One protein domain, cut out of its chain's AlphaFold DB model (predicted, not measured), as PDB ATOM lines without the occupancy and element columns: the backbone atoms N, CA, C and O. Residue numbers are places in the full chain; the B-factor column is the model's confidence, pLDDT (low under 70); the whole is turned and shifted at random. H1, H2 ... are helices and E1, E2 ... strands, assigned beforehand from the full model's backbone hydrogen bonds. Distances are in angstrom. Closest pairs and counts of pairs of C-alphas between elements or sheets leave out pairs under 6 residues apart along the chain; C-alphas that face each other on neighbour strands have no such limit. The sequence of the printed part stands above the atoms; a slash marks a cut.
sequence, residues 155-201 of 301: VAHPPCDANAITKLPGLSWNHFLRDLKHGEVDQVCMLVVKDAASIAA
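What this domain is: This is residues 155 to 201 of the 301 residues of an uncharacterized protein of Phytophthora parasitica P1976 (UniProt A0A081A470). The printed part is an open, loosely looped chain in which strand E1 makes a bar along the longest axis, with helix H2 near its first end and a short tail with helix H3 beyond its last end. The one-turn helix H1 sits off to one side of the middle of E1, on an arch of loop that leads round to H2, and the space between arch and strand is left empty. Residues 192 to 201, of which 196 to 201 belong to H3, stick out as a free arm. There are 47 residues with three named helices and one named strand, in the order H1, H2, E1, H3, and the class is mixed, helices and strands. The whole is loose, with a radius of gyration of the C-alphas of 13.3 A, and elongated, spanning 38 by 23 by 18 A.

Where its parts are: The printed part begins at Val 155, with C-alpha 155 at (-57.896, 22.033, -40.233). H1 is residues 162 to 165, 5.2 A from first to last C-alpha, and begins with C-alpha 162 at (-43.433, 29.915, -28.710). H2, the longest helix by residues, is residues 173 to 182 and measures 14.5 A. E1 is residues 187 to 192 and measures 15.9 A. H3 is residues 196 to 201, 8.9 A long, and ends with C-alpha 201 at (-32.363, 25.751, -23.645).

How they stand to each other: H1 touches no helix, and it is apart from H2, with no C-alpha of the one within 8 A of the other. H1 is also apart from E1 and from H3. H2 and E1 are apart although a tight link of 4 residues joins them. E1 and H3 are apart too, across a tight link of 3 residues. H2 and H3 are apart, and the two C-alphas farthest apart in the domain, those of His 182 in H2 and Ala 197 in H3, are 38.7 A from each other. E1 pairs with no named strand. In H2 and H3 every O i to N i+4 pair is within hydrogen-bond range; H1 is too short for such a pair, and its one O i to N i+3 pair is within range.

The domain as a whole: The C-alphas of Val 155 and Ala 201 are 30.7 A apart, and the printed part has no cut. No link between named elements is long; that from H1 to H2, 7 residues, is short. Residues 169 to 175, of which 173 to 175 belong to H2, stand free. Without the stretches that stand free, the body of 30 residues spans 29 by 18 by 13 A. The mean pLDDT of the printed part is 76.2, and residues 155 to 158, residue 160 and residues 194 to 201 are under 70.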
ATOM      1  N   VAL A 155     -58.579  22.142 -41.525       58.81
ATOM      2  CA  VAL A 155     -57.896  22.033 -40.233       58.81
ATOM      3  C   VAL A 155     -57.255  23.376 -39.916       58.81
ATOM      4  O   VAL A 155     -56.529  23.931 -40.741       58.81
ATOM      5  N   ALA A 156     -57.496  23.891 -38.710       67.50
ATOM      6  CA  ALA A 156     -56.847  25.109 -38.247       67.50
ATOM      7  C   ALA A 156     -55.312  24.984 -38.326       67.50
ATOM      8  O   ALA A 156     -54.727  23.928 -38.056       67.50
ATOM      9  N   HIS A 157     -54.653  26.082 -38.693       69.50
ATOM     10  CA  HIS A 157     -53.197  26.151 -38.665       69.50
ATOM     11  C   HIS A 157     -52.744  26.161 -37.202       69.50
ATOM     12  O   HIS A 157     -53.234  26.985 -36.423       69.50
ATOM     13  N   PRO A 158     -51.839  25.255 -36.802       69.81
ATOM     14  CA  PRO A 158     -51.372  25.221 -35.430       69.81
ATOM     15  C   PRO A 158     -50.578  26.493 -35.105       69.81
ATOM     16  O   PRO A 158     -49.963  27.083 -35.998       69.81
ATOM     17  N   PRO A 159     -50.540  26.914 -33.830       72.88
ATOM     18  CA  PRO A 159     -49.704  28.032 -33.423       72.88
ATOM     19  C   PRO A 159     -48.231  27.699 -33.678       72.88
ATOM     20  O   PRO A 159     -47.741  26.679 -33.193       72.88
ATOM     21  N   CYS A 160     -47.524  28.564 -34.405       68.94
ATOM     22  CA  CYS A 160     -46.075  28.451 -34.605       68.94
ATOM     23  C   CYS A 160     -45.276  29.260 -33.570       68.94
ATOM     24  O   CYS A 160     -44.090  29.010 -33.383       68.94
ATOM     25  N   ASP A 161     -45.915  30.186 -32.850       75.12
ATOM     26  CA  ASP A 161     -45.225  31.061 -31.901       75.12
ATOM     27  C   ASP A 161     -45.006  30.382 -30.545       75.12
ATOM     28  O   ASP A 161     -45.941  29.873 -29.917       75.12
ATOM     29  N   ALA A 162     -43.785  30.482 -30.013       72.12
ATOM     30  CA  ALA A 162     -43.433  29.915 -28.710       72.12
ATOM     31  C   ALA A 162     -44.339  30.430 -27.570       72.12
ATOM     32  O   ALA A 162     -44.758  29.656 -26.712       72.12
ATOM     33  N   ASN A 163     -44.698  31.719 -27.578       72.94
ATOM     34  CA  ASN A 163     -45.598  32.328 -26.586       72.94
ATOM     35  C   ASN A 163     -47.041  31.803 -26.687       72.94
ATOM     36  O   ASN A 163     -47.750  31.733 -25.687       72.94
ATOM     37  N   ALA A 164     -47.495  31.445 -27.891       73.94
ATOM     38  CA  ALA A 164     -48.816  30.860 -28.079       73.94
ATOM     39  C   ALA A 164     -48.840  29.404 -27.590       73.94
ATOM     40  O   ALA A 164     -49.786  29.005 -26.915       73.94
ATOM     41  N   ILE A 165     -47.770  28.642 -27.846       76.88
ATOM     42  CA  ILE A 165     -47.643  27.236 -27.435       76.88
ATOM     43  C   ILE A 165     -47.526  27.101 -25.911       76.88
ATOM     44  O   ILE A 165     -48.181  26.242 -25.326       76.88
ATOM     45  N   THR A 166     -46.757  27.965 -25.241       77.69
ATOM     46  CA  THR A 166     -46.605  27.920 -23.770       77.69
ATOM     47  C   THR A 166     -47.883  28.280 -23.011       77.69
ATOM     48  O   THR A 166     -47.998  27.960 -21.829       77.69
ATOM     49  N   LYS A 167     -48.851  28.918 -23.676       81.56
ATOM     50  CA  LYS A 167     -50.168  29.255 -23.118       81.56
ATOM     51  C   LYS A 167     -51.227  28.181 -23.368       81.56
ATOM     52  O   LYS A 167     -52.346  28.329 -22.873       81.56
ATOM     53  N   LEU A 168     -50.911  27.129 -24.126       81.75
ATOM     54  CA  LEU A 168     -51.854  26.042 -24.368       81.75
ATOM     55  C   LEU A 168     -52.111  25.254 -23.075       81.75
ATOM     56  O   LEU A 168     -51.184  25.016 -22.295       81.75
ATOM     57  N   PRO A 169     -53.363  24.830 -22.830       83.62
ATOM     58  CA  PRO A 169     -53.675  24.019 -21.666       83.62
ATOM     59  C   PRO A 169     -52.961  22.667 -21.755       83.62
ATOM     60  O   PRO A 169     -52.984  21.993 -22.785       83.62
ATOM     61  N   GLY A 170     -52.345  22.247 -20.651       83.56
ATOM     62  CA  GLY A 170     -51.765  20.914 -20.547       83.56
ATOM     63  C   GLY A 170     -52.853  19.841 -20.526       83.56
ATOM     64  O   GLY A 170     -53.807  19.927 -19.751       83.56
ATOM     65  N   LEU A 171     -52.689  18.799 -21.339       86.00
ATOM     66  CA  LEU A 171     -53.540  17.611 -21.320       86.00
ATOM     67  C   LEU A 171     -52.786  16.446 -20.687       86.00
ATOM     68  O   LEU A 171     -51.623  16.187 -20.998       86.00
ATOM     69  N   SER A 172     -53.453  15.716 -19.792       89.62
ATOM     70  CA  SER A 172     -52.881  14.477 -19.268       89.62
ATOM     71  C   SER A 172     -52.905  13.391 -20.345       89.62
ATOM     72  O   SER A 172     -53.806  13.346 -21.184       89.62
ATOM     73  N   TRP A 173     -51.947  12.466 -20.285       86.94
ATOM     74  CA  TRP A 173     -51.838  11.365 -21.247       86.94
ATOM     75  C   TRP A 173     -53.122  10.525 -21.355       86.94
ATOM     76  O   TRP A 173     -53.540  10.154 -22.449       86.94
ATOM     77  N   ASN A 174     -53.796  10.272 -20.228       92.81
ATOM     78  CA  ASN A 174     -55.047   9.510 -20.209       92.81
ATOM     79  C   ASN A 174     -56.200  10.252 -20.900       92.81
ATOM     80  O   ASN A 174     -57.002   9.619 -21.584       92.81
ATOM     81  N   HIS A 175     -56.279  11.578 -20.740       92.19
ATOM     82  CA  HIS A 175     -57.273  12.394 -21.436       92.19
ATOM     83  C   HIS A 175     -56.980  12.454 -22.933       92.19
ATOM     84  O   HIS A 175     -57.866  12.155 -23.721       92.19
ATOM     85  N   PHE A 176     -55.719  12.667 -23.317       86.94
ATOM     86  CA  PHE A 176     -55.298  12.632 -24.717       86.94
ATOM     87  C   PHE A 176     -55.686  11.317 -25.416       86.94
ATOM     88  O   PHE A 176     -56.293  11.334 -26.484       86.94
ATOM     89  N   LEU A 177     -55.409  10.163 -24.796       88.88
ATOM     90  CA  LEU A 177     -55.777   8.864 -25.370       88.88
ATOM     91  C   LEU A 177     -57.291   8.648 -25.458       88.88
ATOM     92  O   LEU A 177     -57.758   7.969 -26.373       88.88
ATOM     93  N   ARG A 178     -58.058   9.164 -24.492       93.69
ATOM     94  CA  ARG A 178     -59.521   9.116 -24.540       93.69
ATOM     95  C   ARG A 178     -60.014   9.948 -25.717       93.69
ATOM     96  O   ARG A 178     -60.770   9.423 -26.524       93.69
ATOM     97  N   ASP A 179     -59.574  11.188 -25.828       88.12
ATOM     98  CA  ASP A 179     -60.071  12.138 -26.822       88.12
ATOM     99  C   ASP A 179     -59.688  11.673 -28.244       88.12
ATOM    100  O   ASP A 179     -60.523  11.673 -29.146       88.12
ATOM    101  N   LEU A 180     -58.497  11.082 -28.408       88.00
ATOM    102  CA  LEU A 180     -58.073  10.428 -29.652       88.00
ATOM    103  C   LEU A 180     -58.985   9.252 -30.052       88.00
ATOM    104  O   LEU A 180     -59.290   9.073 -31.227       88.00
ATOM    105  N   LYS A 181     -59.442   8.439 -29.090       86.19
ATOM    106  CA  LYS A 181     -60.346   7.301 -29.358       86.19
ATOM    107  C   LYS A 181     -61.760   7.729 -29.734       86.19
ATOM    108  O   LYS A 181     -62.438   6.977 -30.431       86.19
ATOM    109  N   HIS A 182     -62.205   8.877 -29.232       86.00
ATOM    110  CA  HIS A 182     -63.530   9.422 -29.519       86.00
ATOM    111  C   HIS A 182     -63.535  10.320 -30.763       86.00
ATOM    112  O   HIS A 182     -64.605  10.732 -31.188       86.00
ATOM    113  N   GLY A 183     -62.370  10.567 -31.377       84.12
ATOM    114  CA  GLY A 183     -62.258  11.434 -32.549       84.12
ATOM    115  C   GLY A 183     -62.374  12.923 -32.218       84.12
ATOM    116  O   GLY A 183     -62.623  13.711 -33.115       84.12
ATOM    117  N   GLU A 184     -62.169  13.306 -30.955       84.69
ATOM    118  CA  GLU A 184     -62.222  14.694 -30.460       84.69
ATOM    119  C   GLU A 184     -60.894  15.447 -30.692       84.69
ATOM    120  O   GLU A 184     -60.715  16.583 -30.255       84.69
ATOM    121  N   VAL A 185     -59.919  14.790 -31.332       83.38
ATOM    122  CA  VAL A 185     -58.613  15.357 -31.682       83.38
ATOM    123  C   VAL A 185     -58.490  15.384 -33.199       83.38
ATOM    124  O   VAL A 185     -58.179  14.367 -33.819       83.38
ATOM    125  N   ASP A 186     -58.696  16.560 -33.787       76.19
ATOM    126  CA  ASP A 186     -58.643  16.750 -35.242       76.19
ATOM    127  C   ASP A 186     -57.206  16.764 -35.794       76.19
ATOM    128  O   ASP A 186     -56.951  16.358 -36.932       76.19
ATOM    129  N   GLN A 187     -56.249  17.228 -34.982       77.56
ATOM    130  CA  GLN A 187     -54.866  17.463 -35.392       77.56
ATOM    131  C   GLN A 187     -53.880  17.107 -34.279       77.56
ATOM    132  O   GLN A 187     -54.080  17.437 -33.109       77.56
ATOM    133  N   VAL A 188     -52.767  16.480 -34.665       82.62
ATOM    134  CA  VAL A 188     -51.601  16.281 -33.796       82.62
ATOM    135  C   VAL A 188     -50.387  16.938 -34.443       82.62
ATOM    136  O   VAL A 188     -50.109  16.720 -35.626       82.62
ATOM    137  N   CYS A 189     -49.669  17.733 -33.651       75.56
ATOM    138  CA  CYS A 189     -48.550  18.556 -34.096       75.56
ATOM    139  C   CYS A 189     -47.264  18.161 -33.372       75.56
ATOM    140  O   CYS A 189     -47.251  18.024 -32.148       75.56
ATOM    141  N   MET A 190     -46.170  18.012 -34.120       76.19
ATOM    142  CA  MET A 190     -44.834  17.816 -33.546       76.19
ATOM    143  C   MET A 190     -44.031  19.112 -33.611       76.19
ATOM    144  O   MET A 190     -43.940  19.735 -34.668       76.19
ATOM    145  N   LEU A 191     -43.418  19.485 -32.486       78.06
ATOM    146  CA  LEU A 191     -42.496  20.615 -32.419       78.06
ATOM    147  C   LEU A 191     -41.121  20.173 -32.922       78.06
ATOM    148  O   LEU A 191     -40.486  19.304 -32.322       78.06
ATOM    149  N   VAL A 192     -40.660  20.769 -34.021       74.38
ATOM    150  CA  VAL A 192     -39.328  20.517 -34.578       74.38
ATOM    151  C   VAL A 192     -38.450  21.733 -34.313       74.38
ATOM    152  O   VAL A 192     -38.641  22.794 -34.901       74.38
ATOM    153  N   VAL A 193     -37.469  21.576 -33.425       74.00
ATOM    154  CA  VAL A 193     -36.483  22.620 -33.119       74.00
ATOM    155  C   VAL A 193     -35.278  22.441 -34.039       74.00
ATOM    156  O   VAL A 193     -34.677  21.368 -34.081       74.00
ATOM    157  N   LYS A 194     -34.946  23.485 -34.803       63.53
ATOM    158  CA  LYS A 194     -33.967  23.416 -35.901       63.53
ATOM    159  C   LYS A 194     -32.531  23.724 -35.463       63.53
ATOM    160  O   LYS A 194     -31.602  23.279 -36.131       63.53
ATOM    161  N   ASP A 195     -32.343  24.428 -34.341       67.00
ATOM    162  CA  ASP A 195     -31.020  24.852 -33.865       67.00
ATOM    163  C   ASP A 195     -30.582  24.172 -32.553       67.00
ATOM    164  O   ASP A 195     -31.358  23.994 -31.610       67.00
ATOM    165  N   ALA A 196     -29.292  23.835 -32.485       57.06
ATOM    166  CA  ALA A 196     -28.638  23.204 -31.346       57.06
ATOM    167  C   ALA A 196     -28.675  24.082 -30.082       57.06
ATOM    168  O   ALA A 196     -28.806  23.546 -28.979       57.06
ATOM    169  N   ALA A 197     -28.628  25.412 -30.227       58.06
ATOM    170  CA  ALA A 197     -28.745  26.340 -29.098       58.06
ATOM    171  C   ALA A 197     -30.137  26.289 -28.441       58.06
ATOM    172  O   ALA A 197     -30.264  26.379 -27.221       58.06
ATOM    173  N   SER A 198     -31.179  26.059 -29.243       56.62
ATOM    174  CA  SER A 198     -32.567  25.975 -28.773       56.62
ATOM    175  C   SER A 198     -32.871  24.628 -28.099       56.62
ATOM    176  O   SER A 198     -33.633  24.570 -27.137       56.62
ATOM    177  N   ILE A 199     -32.215  23.545 -28.535       55.22
ATOM    178  CA  ILE A 199     -32.277  22.226 -27.877       55.22
ATOM    179  C   ILE A 199     -31.620  22.277 -26.488       55.22
ATOM    180  O   ILE A 199     -32.132  21.685 -25.538       55.22
ATOM    181  N   ALA A 200     -30.510  23.010 -26.348       52.44
ATOM    182  CA  ALA A 200     -29.834  23.195 -25.064       52.44
ATOM    183  C   ALA A 200     -30.686  23.990 -24.054       52.44
ATOM    184  O   ALA A 200     -30.674  23.665 -22.874       52.44
ATOM    185  N   ALA A 201     -31.471  24.973 -24.510       53.84
ATOM    186  CA  ALA A 201     -32.363  25.751 -23.645       53.84
ATOM    187  C   ALA A 201     -33.550  24.936 -23.089       53.84
ATOM    188  O   ALA A 201     -34.021  25.209 -21.987       53.84
TER     189      ALA A 201